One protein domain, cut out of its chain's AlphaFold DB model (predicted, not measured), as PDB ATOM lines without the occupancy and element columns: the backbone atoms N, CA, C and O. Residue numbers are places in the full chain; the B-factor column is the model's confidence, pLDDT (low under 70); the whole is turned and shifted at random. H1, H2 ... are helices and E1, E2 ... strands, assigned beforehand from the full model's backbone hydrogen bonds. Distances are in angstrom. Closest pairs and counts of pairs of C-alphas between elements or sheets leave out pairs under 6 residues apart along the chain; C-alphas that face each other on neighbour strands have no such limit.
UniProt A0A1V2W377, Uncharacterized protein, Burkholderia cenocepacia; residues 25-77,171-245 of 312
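AT A GLANCE: This is residues 25 to 77 and 171 to 245 of the 312 residues of an uncharacterized protein of Burkholderia cenocepacia (UniProt A0A1V2W377). Two small, strongly twisted sheets, one of four strands and one of three, come together where E4 passes E7, and the helix H3 sits in the angle between them, packed on both. The short helices H1 and H2 lie far out from this core, with centres 21.5 A and 22.0 A from the mean of the C-alphas; of two long stretches with no named element, residues 40 to 55 link E1 to E2 along the outside, and residues 190 to 203 lead from H2 back to E5. The 128 printed residues hold, in order, H1 E1 E2 E3 E4 H2 E5 H3 E6 E7, a mixed class with under half of the residues in named elements. The larger sheet has the order E2, E3, E4, E5 and is mixed; the smaller, E1, E6, E7, is antiparallel. The whole is compact, with a radius of gyration of the C-alphas of 15.5 A and spans of 44 by 41 by 29 A.

HOW THE PARTS SIT: H1, residues 25 to 30, is on neither sheet. E1, residues 35 to 39, is the antiparallel neighbour of E6, residues 226 to 232, with N 39 and O 227 2.8 A apart. E2, residues 56 to 58, and E3, residues 70 to 73, form a hairpin, with N 72 and O 56 at 2.9 A. E3 is parallel to E4, residues 174 to 181, with N 71 and O 178 at 2.8 A; E4 bends by 54 degrees at residue 178. H2, residues 185 to 189, is on neither sheet. E5, residues 204 to 210, is antiparallel to E4, with N 204 and O 179 at 2.7 A. H3, residues 211 to 221, is on one face of the four-stranded sheet, making two layers, a helix over a sheet, at a height of 9.1 A; it lies over E4, slantwise to the strands at 41 degrees on the local plane, and only just not over E2, on which 2 of its C-alphas fall. E6 and E7, residues 235 to 241, form a hairpin, with N 228 and O 239 at 2.9 A. H3 is also on their sheet, running along the strands at 25 degrees to E6 on the local plane. The closest C-alphas of E4 and E7, Val 175 and Leu 238, are 6.6 A apart. In H1, H2 and H3 every O i to N i+4 pair is within hydrogen-bond range.

IN THESE COORDINATES: H1 begins at C-alpha 25, (19.008, 39.284, 132.369). E4 measures 19.8 A, E5 17.9 A, H3 15.4 A and E6 18.2 A from first to last C-alpha. E7, 18.1 A, ends at C-alpha 241, (24.430, 32.237, 113.494).

THE WHOLE: The farthest C-alphas, Arg 34 and Asp 189, are 44.2 A apart. Residues 78 to 170 are not printed, and C-alphas 77 and 171 are 18.0 A apart across the cut. The links E1 to E2, E2 to E3 and H2 to E5 are long. The mean pLDDT of the printed part is 75.4; 48 residues are under 70, among them 25 to 32, 59 to 69 and 181 to 205.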
ATOM      1  N   MET A  25      18.088  38.203 132.721       48.12
ATOM      2  CA  MET A  25      19.008  39.284 132.369       48.12
ATOM      3  C   MET A  25      18.393  40.154 131.282       48.12
ATOM      4  O   MET A  25      18.450  41.380 131.389       48.12
ATOM      5  N   ALA A  26      17.726  39.556 130.295       47.50
ATOM      6  CA  ALA A  26      16.980  40.282 129.275       47.50
ATOM      7  C   ALA A  26      15.851  41.137 129.873       47.50
ATOM      8  O   ALA A  26      15.617  42.258 129.412       47.50
ATOM      9  N   VAL A  27      15.187  40.638 130.921       42.62
ATOM     10  CA  VAL A  27      14.110  41.342 131.634       42.62
ATOM     11  C   VAL A  27      14.636  42.466 132.535       42.62
ATOM     12  O   VAL A  27      14.006  43.519 132.609       42.62
ATOM     13  N   VAL A  28      15.767  42.271 133.218       36.12
ATOM     14  CA  VAL A  28      16.255  43.214 134.245       36.12
ATOM     15  C   VAL A  28      17.276  44.217 133.714       36.12
ATOM     16  O   VAL A  28      17.217  45.390 134.069       36.12
ATOM     17  N   SER A  29      18.209  43.782 132.868       39.50
ATOM     18  CA  SER A  29      19.285  44.638 132.340       39.50
ATOM     19  C   SER A  29      18.995  45.186 130.941       39.50
ATOM     20  O   SER A  29      19.685  46.093 130.474       39.50
ATOM     21  N   GLY A  30      17.963  44.649 130.284       46.94
ATOM     22  CA  GLY A  30      17.801  44.754 128.843       46.94
ATOM     23  C   GLY A  30      18.872  43.930 128.121       46.94
ATOM     24  O   GLY A  30      20.066  44.029 128.399       46.94
ATOM     25  N   THR A  31      18.466  43.130 127.141       52.53
ATOM     26  CA  THR A  31      19.389  42.671 126.103       52.53
ATOM     27  C   THR A  31      19.806  43.902 125.314       52.53
ATOM     28  O   THR A  31      19.016  44.478 124.588       52.53
ATOM     29  N   SER A  32      21.026  44.393 125.494       62.78
ATOM     30  CA  SER A  32      21.597  45.302 124.504       62.78
ATOM     31  C   SER A  32      22.904  44.697 124.051       62.78
ATOM     32  O   SER A  32      23.872  44.605 124.808       62.78
ATOM     33  N   ILE A  33      22.901  44.221 122.812       72.06
ATOM     34  CA  ILE A  33      24.136  43.842 122.147       72.06
ATOM     35  C   ILE A  33      24.877  45.129 121.816       72.06
ATOM     36  O   ILE A  33      24.341  46.020 121.158       72.06
ATOM     37  N   ARG A  34      26.118  45.224 122.288       78.25
ATOM     38  CA  ARG A  34      27.003  46.369 122.038       78.25
ATOM     39  C   ARG A  34      27.800  46.215 120.748       78.25
ATOM     40  O   ARG A  34      28.272  47.206 120.200       78.25
ATOM     41  N   GLY A  35      27.940  44.985 120.269       86.44
ATOM     42  CA  GLY A  35      28.639  44.649 119.039       86.44
ATOM     43  C   GLY A  35      28.828  43.146 118.912       86.44
ATOM     44  O   GLY A  35      28.550  42.392 119.847       86.44
ATOM     45  N   TRP A  36      29.302  42.718 117.750       92.00
ATOM     46  CA  TRP A  36      29.699  41.340 117.508       92.00
ATOM     47  C   TRP A  36      30.809  41.288 116.457       92.00
ATOM     48  O   TRP A  36      30.945  42.207 115.647       92.00
ATOM     49  N   GLU A  37      31.585  40.213 116.479       94.00
ATOM     50  CA  GLU A  37      32.605  39.891 115.479       94.00
ATOM     51  C   GLU A  37      32.485  38.417 115.081       94.00
ATOM     52  O   GLU A  37      32.146  37.580 115.919       94.00
ATOM     53  N   GLU A  38      32.727  38.086 113.812       93.75
ATOM     54  CA  GLU A  38      32.762  36.686 113.369       93.75
ATOM     55  C   GLU A  38      34.028  36.002 113.909       93.75
ATOM     56  O   GLU A  38      35.098  36.607 113.991       93.75
ATOM     57  N   VAL A  39      33.894  34.736 114.298       94.88
ATOM     58  CA  VAL A  39      34.981  33.903 114.812       94.88
ATOM     59  C   VAL A  39      35.196  32.742 113.854       94.88
ATOM     60  O   VAL A  39      34.279  31.963 113.581       94.88
ATOM     61  N   ASP A  40      36.429  32.609 113.373       94.88
ATOM     62  CA  ASP A  40      36.799  31.526 112.472       94.88
ATOM     63  C   ASP A  40      36.735  30.166 113.171       94.88
ATOM     64  O   ASP A  40      37.229  29.966 114.285       94.88
ATOM     65  N   LEU A  41      36.158  29.194 112.466       94.19
ATOM     66  CA  LEU A  41      36.187  27.802 112.888       94.19
ATOM     67  C   LEU A  41      37.563  27.180 112.604       94.19
ATOM     68  O   LEU A  41      38.151  27.438 111.549       94.19
ATOM     69  N   PRO A  42      38.069  26.298 113.486       95.19
ATOM     70  CA  PRO A  42      39.307  25.581 113.221       95.19
ATOM     71  C   PRO A  42      39.171  24.696 111.975       95.19
ATOM     72  O   PRO A  42      38.204  23.950 111.807       95.19
ATOM     73  N   VAL A  43      40.174  24.756 111.099       93.25
ATOM     74  CA  VAL A  43      40.193  24.023 109.825       93.25
ATOM     75  C   VAL A  43      40.756  22.613 110.016       93.25
ATOM     76  O   VAL A  43      41.716  22.396 110.752       93.25
ATOM     77  N   GLY A  44      40.182  21.644 109.302       90.81
ATOM     78  CA  GLY A  44      40.669  20.265 109.264       90.81
ATOM     79  C   GLY A  44      40.023  19.347 110.302       90.81
ATOM     80  O   GLY A  44      38.989  19.658 110.896       90.81
ATOM     81  N   ARG A  45      40.607  18.156 110.483       89.25
ATOM     82  CA  ARG A  45      40.070  17.144 111.399       89.25
ATOM     83  C   ARG A  45      40.292  17.574 112.846       89.25
ATOM     84  O   ARG A  45      41.427  17.639 113.305       89.25
ATOM     85  N   GLN A  46      39.197  17.766 113.571       92.94
ATOM     86  CA  GLN A  46      39.237  18.117 114.986       92.94
ATOM     87  C   GLN A  46      39.435  16.878 115.866       92.94
ATOM     88  O   GLN A  46      38.766  15.858 115.679       92.94
ATOM     89  N   SER A  47      40.350  16.974 116.832       91.06
ATOM     90  CA  SER A  47      40.452  16.014 117.932       91.06
ATOM     91  C   SER A  47      39.410  16.385 118.982       91.06
ATOM     92  O   SER A  47      39.462  17.493 119.518       91.06
ATOM     93  N   LEU A  48      38.452  15.496 119.248       92.50
ATOM     94  CA  LEU A  48      37.378  15.719 120.216       92.50
ATOM     95  C   LEU A  48      37.497  14.736 121.387       92.50
ATOM     96  O   LEU A  48      37.845  13.572 121.159       92.50
ATOM     97  N   PRO A  49      37.178  15.159 122.625       90.62
ATOM     98  CA  PRO A  49      37.058  14.243 123.750       90.62
ATOM     99  C   PRO A  49      36.035  13.137 123.468       90.62
ATOM    100  O   PRO A  49      35.000  13.373 122.843       90.62
ATOM    101  N   ALA A  50      36.298  11.931 123.976       88.44
ATOM    102  CA  ALA A  50      35.466  10.758 123.707       88.44
ATOM    103  C   ALA A  50      33.999  10.933 124.141       88.44
ATOM    104  O   ALA A  50      33.106  10.401 123.488       88.44
ATOM    105  N   TRP A  51      33.736  11.709 125.196       84.44
ATOM    106  CA  TRP A  51      32.377  11.976 125.684       84.44
ATOM    107  C   TRP A  51      31.533  12.820 124.710       84.44
ATOM    108  O   TRP A  51      30.307  12.779 124.757       84.44
ATOM    109  N   VAL A  52      32.177  13.530 123.775       87.19
ATOM    110  CA  VAL A  52      31.516  14.293 122.702       87.19
ATOM    111  C   VAL A  52      31.361  13.466 121.420       87.19
ATOM    112  O   VAL A  52      30.809  13.932 120.420       87.19
ATOM    113  N   ALA A  53      31.862  12.230 121.388       81.44
ATOM    114  CA  ALA A  53      31.760  11.392 120.202       81.44
ATOM    115  C   ALA A  53      30.287  11.065 119.895       81.44
ATOM    116  O   ALA A  53      29.555  10.537 120.731       81.44
ATOM    117  N   GLY A  54      29.852  11.371 118.672       74.25
ATOM    118  CA  GLY A  54      28.460  11.202 118.254       74.25
ATOM    119  C   GLY A  54      27.506  12.255 118.819       74.25
ATOM    120  O   GLY A  54      26.296  12.010 118.831       74.25
ATOM    121  N   ALA A  55      28.027  13.400 119.277       81.94
ATOM    122  CA  ALA A  55      27.198  14.531 119.656       81.94
ATOM    123  C   ALA A  55      26.284  14.940 118.494       81.94
ATOM    124  O   ALA A  55      26.695  14.981 117.332       81.94
ATOM    125  N   HIS A  56      25.033  15.258 118.812       77.44
ATOM    126  CA  HIS A  56      24.139  15.911 117.865       77.44
ATOM    127  C   HIS A  56      24.037  17.382 118.241       77.44
ATOM    128  O   HIS A  56      23.562  17.697 119.331       77.44
ATOM    129  N   VAL A  57      24.494  18.250 117.341       77.06
ATOM    130  CA  VAL A  57      24.346  19.698 117.459       77.06
ATOM    131  C   VAL A  57      22.973  20.062 116.912       77.06
ATOM    132  O   VAL A  57      22.758  20.063 115.701       77.06
ATOM    133  N   ASP A  58      22.019  20.287 117.811       70.44
ATOM    134  CA  ASP A  58      20.660  20.676 117.450       70.44
ATOM    135  C   ASP A  58      20.543  22.200 117.458       70.44
ATOM    136  O   ASP A  58      20.864  22.864 118.445       70.44
ATOM    137  N   TRP A  59      20.070  22.739 116.340       65.62
ATOM    138  CA  TRP A  59      19.844  24.161 116.157       65.62
ATOM    139  C   TRP A  59      18.391  24.502 116.480       65.62
ATOM    140  O   TRP A  59      17.479  24.112 115.746       65.62
ATOM    141  N   LYS A  60      18.146  25.288 117.535       60.25
ATOM    142  CA  LYS A  60      16.787  25.714 117.910       60.25
ATOM    143  C   LYS A  60      16.447  27.108 117.387       60.25
ATOM    144  O   LYS A  60      16.680  28.118 118.040       60.25
ATOM    145  N   ASN A  61      15.823  27.155 116.207       55.91
ATOM    146  CA  ASN A  61      15.311  28.401 115.626       55.91
ATOM    147  C   ASN A  61      14.124  28.991 116.400       55.91
ATOM    148  O   ASN A  61      14.010  30.208 116.466       55.91
ATOM    149  N   GLY A  62      13.258  28.172 116.997       51.16
ATOM    150  CA  GLY A  62      12.013  28.650 117.612       51.16
ATOM    151  C   GLY A  62      12.090  29.213 119.029       51.16
ATOM    152  O   GLY A  62      11.057  29.562 119.593       51.16
ATOM    153  N   ARG A  63      13.281  29.321 119.629       54.12
ATOM    154  CA  ARG A  63      13.463  29.922 120.966       54.12
ATOM    155  C   ARG A  63      13.981  31.360 120.850       54.12
ATOM    156  O   ARG A  63      14.725  31.640 119.917       54.12
ATOM    157  N   ALA A  64      13.546  32.278 121.716       46.34
ATOM    158  CA  ALA A  64      13.936  33.699 121.662       46.34
ATOM    159  C   ALA A  64      15.342  33.946 122.199       46.34
ATOM    160  O   ALA A  64      15.982  34.889 121.745       46.34
ATOM    161  N   ASN A  65      15.826  33.091 123.095       50.31
ATOM    162  CA  ASN A  65      17.232  33.018 123.463       50.31
ATOM    163  C   ASN A  65      18.009  32.810 122.151       50.31
ATOM    164  O   ASN A  65      17.522  32.083 121.263       50.31
ATOM    165  N   SER A  66      19.173  33.455 121.984       48.88
ATOM    166  CA  SER A  66      20.127  33.080 120.927       48.88
ATOM    167  C   SER A  66      20.204  31.564 120.822       48.88
ATOM    168  O   SER A  66      19.947  30.887 121.816       48.88
ATOM    169  N   PRO A  67      20.487  30.993 119.638       50.47
ATOM    170  CA  PRO A  67      20.452  29.549 119.489       50.47
ATOM    171  C   PRO A  67      21.423  28.911 120.486       50.47
ATOM    172  O   PRO A  67      22.621  28.831 120.226       50.47
ATOM    173  N   ASP A  68      20.881  28.437 121.609       55.56
ATOM    174  CA  ASP A  68      21.622  27.621 122.543       55.56
ATOM    175  C   ASP A  68      22.022  26.386 121.761       55.56
ATOM    176  O   ASP A  68      21.177  25.660 121.213       55.56
ATOM    177  N   VAL A  69      23.326  26.169 121.665       64.12
ATOM    178  CA  VAL A  69      23.857  24.977 121.032       64.12
ATOM    179  C   VAL A  69      23.468  23.806 121.910       64.12
ATOM    180  O   VAL A  69      24.052  23.549 122.963       64.12
ATOM    181  N   LEU A  70      22.430  23.099 121.477       71.50
ATOM    182  CA  LEU A  70      21.949  21.930 122.176       71.50
ATOM    183  C   LEU A  70      22.810  20.745 121.756       71.50
ATOM    184  O   LEU A  70      22.579  20.121 120.719       71.50
ATOM    185  N   LEU A  71      23.806  20.446 122.587       75.81
ATOM    186  CA  LEU A  71      24.665  19.283 122.458       75.81
ATOM    187  C   LEU A  71      23.964  18.070 123.049       75.81
ATOM    188  O   LEU A  71      23.901  17.865 124.257       75.81
ATOM    189  N   LYS A  72      23.441  17.199 122.197       74.75
ATOM    190  CA  LYS A  72      22.874  15.934 122.675       74.75
ATOM    191  C   LYS A  72      23.989  14.919 122.769       74.75
ATOM    192  O   LYS A  72      24.623  14.615 121.761       74.75
ATOM    193  N   LEU A  73      24.207  14.414 123.973       75.69
ATOM    194  CA  LEU A  73      25.353  13.593 124.324       75.69
ATOM    195  C   LEU A  73      24.866  12.242 124.854       75.69
ATOM    196  O   LEU A  73      23.677  12.027 125.094       75.69
ATOM    197  N   ARG A  74      25.782  11.293 125.011       69.12
ATOM    198  CA  ARG A  74      25.517  10.054 125.752       69.12
ATOM    199  C   ARG A  74      26.242  10.132 127.093       69.12
ATOM    200  O   ARG A  74      27.309  10.738 127.154       69.12
ATOM    201  N   GLY A  75      25.674   9.530 128.133       69.38
ATOM    202  CA  GLY A  75      26.248   9.517 129.475       69.38
ATOM    203  C   GLY A  75      26.052  10.785 130.303       69.38
ATOM    204  O   GLY A  75      25.698  11.862 129.812       69.38
ATOM    205  N   THR A  76      26.352  10.634 131.593       72.81
ATOM    206  CA  THR A  76      26.311  11.699 132.596       72.81
ATOM    207  C   THR A  76      27.544  12.576 132.494       72.81
ATOM    208  O   THR A  76      28.570  12.334 133.115       72.81
ATOM    209  N   ASN A  77      27.429  13.629 131.689       79.44
ATOM    210  CA  ASN A  77      28.517  14.583 131.450       79.44
ATOM    211  C   ASN A  77      28.741  15.546 132.617       79.44
ATOM    212  O   ASN A  77      29.800  16.169 132.688       79.44
ATOM    213  N   PRO A 171      31.210  31.479 132.776       85.44
ATOM    214  CA  PRO A 171      32.510  32.020 133.157       85.44
ATOM    215  C   PRO A 171      33.332  32.423 131.931       85.44
ATOM    216  O   PRO A 171      33.189  31.830 130.860       85.44
ATOM    217  N   ASP A 172      34.275  33.346 132.118       86.50
ATOM    218  CA  ASP A 172      35.201  33.764 131.064       86.50
ATOM    219  C   ASP A 172      35.895  32.563 130.396       86.50
ATOM    220  O   ASP A 172      36.477  31.695 131.055       86.50
ATOM    221  N   GLY A 173      35.842  32.524 129.061       89.44
ATOM    222  CA  GLY A 173      36.418  31.451 128.251       89.44
ATOM    223  C   GLY A 173      35.576  30.174 128.184       89.44
ATOM    224  O   GLY A 173      36.053  29.171 127.645       89.44
ATOM    225  N   TYR A 174      34.343  30.194 128.698       90.50
ATOM    226  CA  TYR A 174      33.385  29.098 128.605       90.50
ATOM    227  C   TYR A 174      32.110  29.512 127.866       90.50
ATOM    228  O   TYR A 174      31.714  30.671 127.840       90.50
ATOM    229  N   VAL A 175      31.442  28.517 127.292       86.88
ATOM    230  CA  VAL A 175      30.131  28.623 126.652       86.88
ATOM    231  C   VAL A 175      29.189  27.672 127.376       86.88
ATOM    232  O   VAL A 175      29.542  26.506 127.594       86.88
ATOM    233  N   GLU A 176      28.007  28.152 127.764       83.38
ATOM    234  CA  GLU A 176      26.957  27.258 128.246       83.38
ATOM    235  C   GLU A 176      26.433  26.418 127.082       83.38
ATOM    236  O   GLU A 176      26.136  26.920 126.000       83.38
ATOM    237  N   VAL A 177      26.306  25.115 127.311       80.25
ATOM    238  CA  VAL A 177      25.696  24.198 126.360       80.25
ATOM    239  C   VAL A 177      24.550  23.466 127.025       80.25
ATOM    240  O   VAL A 177      24.654  22.934 128.133       80.25
ATOM    241  N   LEU A 178      23.438  23.374 126.306       75.06
ATOM    242  CA  LEU A 178      22.358  22.500 126.723       75.06
ATOM    243  C   LEU A 178      22.770  21.069 126.430       75.06
ATOM    244  O   LEU A 178      23.203  20.765 125.317       75.06
ATOM    245  N   THR A 179      22.595  20.180 127.402       73.81
ATOM    246  CA  THR A 179      22.936  18.771 127.226       73.81
ATOM    247  C   THR A 179      21.746  17.862 127.384       73.81
ATOM    248  O   THR A 179      20.886  18.076 128.222       73.81
ATOM    249  N   VAL A 180      21.668  16.810 126.580       70.50
ATOM    250  CA  VAL A 180      20.735  15.709 126.850       70.50
ATOM    251  C   VAL A 180      21.570  14.541 127.337       70.50
ATOM    252  O   VAL A 180      22.315  13.987 126.541       70.50
ATOM    253  N   ASP A 181      21.444  14.173 128.612       69.25
ATOM    254  CA  ASP A 181      21.996  12.916 129.123       69.25
ATOM    255  C   ASP A 181      20.957  11.797 128.968       69.25
ATOM    256  O   ASP A 181      19.941  11.734 129.672       69.25
ATOM    257  N   MET A 182      21.231  10.910 128.016       63.50
ATOM    258  CA  MET A 182      20.384   9.772 127.669       63.50
ATOM    259  C   MET A 182      20.340   8.662 128.723       63.50
ATOM    260  O   MET A 182      19.414   7.848 128.677       63.50
ATOM    261  N   ASP A 183      21.289   8.646 129.656       64.81
ATOM    262  CA  ASP A 183      21.467   7.585 130.644       64.81
ATOM    263  C   ASP A 183      20.851   7.936 132.010       64.81
ATOM    264  O   ASP A 183      20.756   7.077 132.892       64.81
ATOM    265  N   THR A 184      20.314   9.152 132.179       61.78
ATOM    266  CA  THR A 184      19.529   9.494 133.376       61.78
ATOM    267  C   THR A 184      18.235   8.680 133.470       61.78
ATOM    268  O   THR A 184      17.497   8.500 132.494       61.78
ATOM    269  N   ALA A 185      17.879   8.262 134.691       58.03
ATOM    270  CA  ALA A 185      16.593   7.616 134.971       58.03
ATOM    271  C   ALA A 185      15.401   8.480 134.513       58.03
ATOM    272  O   ALA A 185      14.407   7.962 134.003       58.03
ATOM    273  N   TRP A 186      15.532   9.810 134.597       57.81
ATOM    274  CA  TRP A 186      14.533  10.754 134.097       57.81
ATOM    275  C   TRP A 186      14.286  10.603 132.586       57.81
ATOM    276  O   TRP A 186      13.134  10.502 132.167       57.81
ATOM    277  N   ASN A 187      15.332  10.495 131.759       59.09
ATOM    278  CA  ASN A 187      15.173  10.311 130.311       59.09
ATOM    279  C   ASN A 187      14.730   8.896 129.903       59.09
ATOM    280  O   ASN A 187      14.141   8.730 128.827       59.09
ATOM    281  N   ARG A 188      14.990   7.879 130.735       60.12
ATOM    282  CA  ARG A 188      14.562   6.492 130.488       60.12
ATOM    283  C   ARG A 188      13.091   6.259 130.832       60.12
ATOM    284  O   ARG A 188      12.367   5.614 130.069       60.12
ATOM    285  N   ASP A 189      12.642   6.796 131.963       58.09
ATOM    286  CA  ASP A 189      11.400   6.351 132.595       58.09
ATOM    287  C   ASP A 189      10.214   7.300 132.340       58.09
ATOM    288  O   ASP A 189       9.055   6.885 132.460       58.09
ATOM    289  N   TYR A 190      10.458   8.535 131.883       59.84
ATOM    290  CA  TYR A 190       9.389   9.502 131.629       59.84
ATOM    291  C   TYR A 190       8.568   9.163 130.371       59.84
ATOM    292  O   TYR A 190       9.075   9.105 129.247       59.84
ATOM    293  N   ARG A 191       7.251   8.978 130.553       59.56
ATOM    294  CA  ARG A 191       6.294   8.539 129.514       59.56
ATOM    295  C   ARG A 191       6.319   9.405 128.248       59.56
ATOM    296  O   ARG A 191       6.097   8.877 127.166       59.56
ATOM    297  N   TRP A 192       6.618  10.699 128.373       56.38
ATOM    298  CA  TRP A 192       6.662  11.639 127.245       56.38
ATOM    299  C   TRP A 192       7.850  11.408 126.291       56.38
ATOM    300  O   TRP A 192       7.778  11.772 125.117       56.38
ATOM    301  N   TYR A 193       8.925  10.765 126.764       62.03
ATOM    302  CA  TYR A 193      10.115  10.453 125.960       62.03
ATOM    303  C   TYR A 193      10.081   9.068 125.313       62.03
ATOM    304  O   TYR A 193      10.878   8.790 124.410       62.03
ATOM    305  N   ARG A 194       9.141   8.205 125.719       59.69
ATOM    306  CA  ARG A 194       8.964   6.877 125.124       59.69
ATOM    307  C   ARG A 194       8.491   7.025 123.672       59.69
ATOM    308  O   ARG A 194       7.436   7.591 123.412       59.69
ATOM    309  N   GLY A 195       9.292   6.533 122.725       64.44
ATOM    310  CA  GLY A 195       8.982   6.527 121.286       64.44
ATOM    311  C   GLY A 195       9.530   7.707 120.472       64.44
ATOM    312  O   GLY A 195       9.473   7.663 119.246       64.44
ATOM    313  N   ARG A 196      10.110   8.738 121.103       66.62
ATOM    314  CA  ARG A 196      10.816   9.802 120.368       66.62
ATOM    315  C   ARG A 196      12.265   9.388 120.079       66.62
ATOM    316  O   ARG A 196      12.899   8.800 120.967       66.62
ATOM    317  N   PRO A 197      12.822   9.731 118.896       67.00
ATOM    318  CA  PRO A 197      14.259   9.633 118.663       67.00
ATOM    319  C   PRO A 197      15.027  10.310 119.802       67.00
ATOM    320  O   PRO A 197      14.578  11.328 120.329       67.00
ATOM    321  N   TRP A 198      16.167   9.742 120.199       66.75
ATOM    322  CA  TRP A 198      16.948  10.223 121.347       66.75
ATOM    323  C   TRP A 198      17.307  11.711 121.214       66.75
ATOM    324  O   TRP A 198      17.131  12.490 122.146       66.75
ATOM    325  N   PHE A 199      17.638  12.137 119.994       63.16
ATOM    326  CA  PHE A 199      17.916  13.524 119.653       63.16
ATOM    327  C   PHE A 199      16.663  14.421 119.601       63.16
ATOM    328  O   PHE A 199      16.747  15.544 119.137       63.16
ATOM    329  N   LYS A 200      15.482  13.983 120.047       64.88
ATOM    330  CA  LYS A 200      14.270  14.817 120.200       64.88
ATOM    331  C   LYS A 200      13.784  14.893 121.656       64.88
ATOM    332  O   LYS A 200      12.657  15.326 121.904       64.88
ATOM    333  N   ARG A 201      14.600  14.436 122.611       68.06
ATOM    334  CA  ARG A 201      14.307  14.466 124.055       68.06
ATOM    335  C   ARG A 201      14.732  15.792 124.695       68.06
ATOM    336  O   ARG A 201      15.429  16.586 124.062       68.06
ATOM    337  N   GLY A 202      14.221  16.044 125.903       61.56
ATOM    338  CA  GLY A 202      14.438  17.281 126.653       61.56
ATOM    339  C   GLY A 202      15.856  17.385 127.208       61.56
ATOM    340  O   GLY A 202      16.494  16.370 127.477       61.56
ATOM    341  N   ALA A 203      16.326  18.622 127.343       64.19
ATOM    342  CA  ALA A 203      17.683  18.950 127.753       64.19
ATOM    343  C   ALA A 203      17.773  19.321 129.238       64.19
ATOM    344  O   ALA A 203      16.793  19.743 129.852       64.19
ATOM    345  N   CYS A 204      18.977  19.178 129.767       66.06
ATOM    346  CA  CYS A 204      19.478  19.667 131.034       66.06
ATOM    347  C   CYS A 204      20.379  20.885 130.768       66.06
ATOM    348  O   CYS A 204      21.088  20.940 129.761       66.06
ATOM    349  N   PHE A 205      20.328  21.847 131.681       67.44
ATOM    350  CA  PHE A 205      21.089  23.099 131.647       67.44
ATOM    351  C   PHE A 205      22.297  23.002 132.588       67.44
ATOM    352  O   PHE A 205      22.328  22.107 133.436       67.44
ATOM    353  N   GLY A 206      23.249  23.932 132.475       73.50
ATOM    354  CA  GLY A 206      24.336  24.095 133.444       73.50
ATOM    355  C   GLY A 206      25.649  23.370 133.141       73.50
ATOM    356  O   GLY A 206      26.538  23.396 133.994       73.50
ATOM    357  N   LEU A 207      25.800  22.724 131.971       85.81
ATOM    358  CA  LEU A 207      27.122  22.278 131.517       85.81
ATOM    359  C   LEU A 207      27.774  23.417 130.743       85.81
ATOM    360  O   LEU A 207      27.206  23.937 129.787       85.81
ATOM    361  N   TYR A 208      29.004  23.730 131.113       89.56
ATOM    362  CA  TYR A 208      29.839  24.690 130.420       89.56
ATOM    363  C   TYR A 208      30.981  23.954 129.734       89.56
ATOM    364  O   TYR A 208      31.501  22.964 130.253       89.56
ATOM    365  N   ILE A 209      31.386  24.435 128.565       91.88
ATOM    366  CA  ILE A 209      32.582  23.951 127.877       91.88
ATOM    367  C   ILE A 209      33.474  25.111 127.482       91.88
ATOM    368  O   ILE A 209      32.979  26.189 127.179       91.88
ATOM    369  N   THR A 210      34.786  24.901 127.459       94.62
ATOM    370  CA  THR A 210      35.724  25.925 126.974       94.62
ATOM    371  C   THR A 210      35.362  26.380 125.556       94.62
ATOM    372  O   THR A 210      34.989  25.536 124.735       94.62
ATOM    373  N   GLU A 211      35.563  27.662 125.242       94.19
ATOM    374  CA  GLU A 211      35.367  28.223 123.894       94.19
ATOM    375  C   GLU A 211      36.101  27.411 122.813       94.19
ATOM    376  O   GLU A 211      35.529  27.100 121.772       94.19
ATOM    377  N   ASP A 212      37.341  26.989 123.078       95.31
ATOM    378  CA  ASP A 212      38.113  26.151 122.149       95.31
ATOM    379  C   ASP A 212      37.405  24.821 121.841       95.31
ATOM    380  O   ASP A 212      37.230  24.447 120.678       95.31
ATOM    381  N   LEU A 213      36.950  24.106 122.876       94.19
ATOM    382  CA  LEU A 213      36.204  22.866 122.684       94.19
ATOM    383  C   LEU A 213      34.903  23.119 121.915       94.19
ATOM    384  O   LEU A 213      34.586  22.358 121.003       94.19
ATOM    385  N   PHE A 214      34.176  24.187 122.241       92.31
ATOM    386  CA  PHE A 214      32.968  24.581 121.521       92.31
ATOM    387  C   PHE A 214      33.234  24.768 120.020       92.31
ATOM    388  O   PHE A 214      32.577  24.133 119.195       92.31
ATOM    389  N   LEU A 215      34.251  25.554 119.656       93.81
ATOM    390  CA  LEU A 215      34.624  25.799 118.259       93.81
ATOM    391  C   LEU A 215      35.013  24.504 117.533       93.81
ATOM    392  O   LEU A 215      34.583  24.276 116.401       93.81
ATOM    393  N   ARG A 216      35.761  23.608 118.192       94.50
ATOM    394  CA  ARG A 216      36.104  22.287 117.637       94.50
ATOM    395  C   ARG A 216      34.871  21.409 117.409       94.50
ATOM    396  O   ARG A 216      34.805  20.703 116.401       94.50
ATOM    397  N   ILE A 217      33.894  21.444 118.315       92.12
ATOM    398  CA  ILE A 217      32.631  20.698 118.184       92.12
ATOM    399  C   ILE A 217      31.826  21.215 116.996       92.12
ATOM    400  O   ILE A 217      31.376  20.419 116.169       92.12
ATOM    401  N   VAL A 218      31.675  22.535 116.885       90.62
ATOM    402  CA  VAL A 218      30.944  23.175 115.783       90.62
ATOM    403  C   VAL A 218      31.626  22.875 114.452       90.62
ATOM    404  O   VAL A 218      30.969  22.394 113.534       90.62
ATOM    405  N   ALA A 219      32.948  23.035 114.361       92.19
ATOM    406  CA  ALA A 219      33.711  22.702 113.160       92.19
ATOM    407  C   ALA A 219      33.557  21.232 112.734       92.19
ATOM    408  O   ALA A 219      33.602  20.924 111.546       92.19
ATOM    409  N   HIS A 220      33.355  20.315 113.685       92.69
ATOM    410  CA  HIS A 220      33.190  18.894 113.386       92.69
ATOM    411  C   HIS A 220      31.761  18.523 112.966       92.69
ATOM    412  O   HIS A 220      31.574  17.824 111.973       92.69
ATOM    413  N   TYR A 221      30.749  18.954 113.724       88.75
ATOM    414  CA  TYR A 221      29.365  18.492 113.552       88.75
ATOM    415  C   TYR A 221      28.463  19.480 112.806       88.75
ATOM    416  O   TYR A 221      27.411  19.091 112.302       88.75
ATOM    417  N   ALA A 222      28.860  20.748 112.724       86.38
ATOM    418  CA  ALA A 222      28.072  21.838 112.163       86.38
ATOM    419  C   ALA A 222      28.952  22.826 111.375       86.38
ATOM    420  O   ALA A 222      28.772  24.031 111.478       86.38
ATOM    421  N   ALA A 223      29.878  22.328 110.545       87.56
ATOM    422  CA  ALA A 223      30.850  23.147 109.801       87.56
ATOM    423  C   ALA A 223      30.244  24.219 108.865       87.56
ATOM    424  O   ALA A 223      30.956  25.082 108.362       87.56
ATOM    425  N   HIS A 224      28.942  24.137 108.586       83.62
ATOM    426  CA  HIS A 224      28.194  25.117 107.799       83.62
ATOM    427  C   HIS A 224      27.687  26.302 108.637       83.62
ATOM    428  O   HIS A 224      27.285  27.319 108.074       83.62
ATOM    429  N   ALA A 225      27.657  26.163 109.965       84.50
ATOM    430  CA  ALA A 225      27.289  27.230 110.878       84.50
ATOM    431  C   ALA A 225      28.400  28.282 110.952       84.50
ATOM    432  O   ALA A 225      29.580  27.971 110.789       84.50
ATOM    433  N   ARG A 226      28.014  29.527 111.233       88.94
ATOM    434  CA  ARG A 226      28.943  30.599 111.590       88.94
ATOM    435  C   ARG A 226      28.935  30.795 113.096       88.94
ATOM    436  O   ARG A 226      27.928  30.515 113.748       88.94
ATOM    437  N   VAL A 227      30.054  31.260 113.634       90.81
ATOM    438  CA  VAL A 227      30.193  31.607 115.049       90.81
ATOM    439  C   VAL A 227      30.512  33.088 115.127       90.81
ATOM    440  O   VAL A 227      31.329  33.581 114.358       90.81
ATOM    441  N   ALA A 228      29.893  33.786 116.066       91.44
ATOM    442  CA  ALA A 228      30.242  35.155 116.392       91.44
ATOM    443  C   ALA A 228      30.533  35.283 117.880       91.44
ATOM    444  O   ALA A 228      29.870  34.651 118.700       91.44
ATOM    445  N   ARG A 229      31.478  36.150 118.234       91.00
ATOM    446  CA  ARG A 229      31.602  36.656 119.596       91.00
ATOM    447  C   ARG A 229      30.695  37.864 119.732       91.00
ATOM    448  O   ARG A 229      30.925  38.892 119.100       91.00
ATOM    449  N   VAL A 230      29.653  37.733 120.535       86.31
ATOM    450  CA  VAL A 230      28.640  38.763 120.761       86.31
ATOM    451  C   VAL A 230      28.907  39.417 122.106       86.31
ATOM    452  O   VAL A 230      29.077  38.738 123.111       86.31
ATOM    453  N   THR A 231      28.980  40.747 122.130       86.00
ATOM    454  CA  THR A 231      29.183  41.515 123.365       86.00
ATOM    455  C   THR A 231      27.839  41.924 123.945       86.00
ATOM    456  O   THR A 231      27.199  42.853 123.440       86.00
ATOM    457  N   HIS A 232      27.430  41.270 125.030       75.81
ATOM    458  CA  HIS A 232      26.231  41.623 125.786       75.81
ATOM    459  C   HIS A 232      26.563  42.609 126.912       75.81
ATOM    460  O   HIS A 232      27.723  42.844 127.258       75.81
ATOM    461  N   SER A 233      25.523  43.176 127.525       67.00
ATOM    462  CA  SER A 233      25.634  44.000 128.736       67.00
ATOM    463  C   SER A 233      26.297  43.266 129.909       67.00
ATOM    464  O   SER A 233      26.878  43.920 130.772       67.00
ATOM    465  N   TYR A 234      26.234  41.934 129.918       65.00
ATOM    466  CA  TYR A 234      26.752  41.059 130.968       65.00
ATOM    467  C   TYR A 234      28.026  40.294 130.585       65.00
ATOM    468  O   TYR A 234      28.490  39.478 131.372       65.00
ATOM    469  N   GLY A 235      28.607  40.570 129.413       71.44
ATOM    470  CA  GLY A 235      29.868  39.970 128.973       71.44
ATOM    471  C   GLY A 235      29.848  39.500 127.516       71.44
ATOM    472  O   GLY A 235      28.784  39.450 126.889       71.44
ATOM    473  N   PRO A 236      31.024  39.208 126.938       80.38
ATOM    474  CA  PRO A 236      31.123  38.579 125.630       80.38
ATOM    475  C   PRO A 236      30.802  37.081 125.707       80.38
ATOM    476  O   PRO A 236      31.165  36.423 126.677       80.38
ATOM    477  N   ARG A 237      30.179  36.525 124.665       82.00
ATOM    478  CA  ARG A 237      29.973  35.074 124.526       82.00
ATOM    479  C   ARG A 237      29.998  34.635 123.064       82.00
ATOM    480  O   ARG A 237      29.854  35.465 122.168       82.00
ATOM    481  N   LEU A 238      30.184  33.338 122.825       87.31
ATOM    482  CA  LEU A 238      30.102  32.762 121.483       87.31
ATOM    483  C   LEU A 238      28.671  32.329 121.153       87.31
ATOM    484  O   LEU A 238      28.113  31.475 121.836       87.31
ATOM    485  N   ASP A 239      28.146  32.840 120.043       83.88
ATOM    486  CA  ASP A 239      26.834  32.488 119.503       83.88
ATOM    487  C   ASP A 239      26.973  31.859 118.119       83.88
ATOM    488  O   ASP A 239      27.766  32.311 117.287       83.88
ATOM    489  N   LEU A 240      26.138  30.858 117.826       82.50
ATOM    490  CA  LEU A 240      25.960  30.403 116.451       82.50
ATOM    491  C   LEU A 240      25.034  31.345 115.682       82.50
ATOM    492  O   LEU A 240      23.999  31.786 116.181       82.50
ATOM    493  N   HIS A 241      25.352  31.584 114.415       82.19
ATOM    494  CA  HIS A 241      24.430  32.237 113.494       82.19
ATOM    495  C   HIS A 241      24.481  31.631 112.097       82.19
ATOM    496  O   HIS A 241      25.419  30.926 111.714       82.19
ATOM    497  N   ARG A 242      23.391  31.820 111.356       80.00
ATOM    498  CA  ARG A 242      23.307  31.303 110.001       80.00
ATOM    499  C   ARG A 242      24.036  32.225 109.044       80.00
ATOM    500  O   ARG A 242      23.974  33.448 109.188       80.00
ATOM    501  N   ALA A 243      24.686  31.631 108.049       83.75
ATOM    502  CA  ALA A 243      25.360  32.390 107.006       83.75
ATOM    503  C   ALA A 243      24.366  33.278 106.242       83.75
ATOM    504  O   ALA A 243      24.679  34.433 105.977       83.75
ATOM    505  N   GLU A 244      23.150  32.787 105.965       82.06
ATOM    506  CA  GLU A 244      22.132  33.573 105.256       82.06
ATOM    507  C   GLU A 244      21.618  34.788 106.037       82.06
ATOM    508  O   GLU A 244      21.059  35.700 105.438       82.06
ATOM    509  N   TRP A 245      21.793  34.816 107.359       83.56
ATOM    510  CA  TRP A 245      21.397  35.964 108.170       83.56
ATOM    511  C   TRP A 245      22.439  37.080 108.148       83.56
ATOM    512  O   TRP A 245      22.120  38.224 108.452       83.56
TER     513      TRP A 245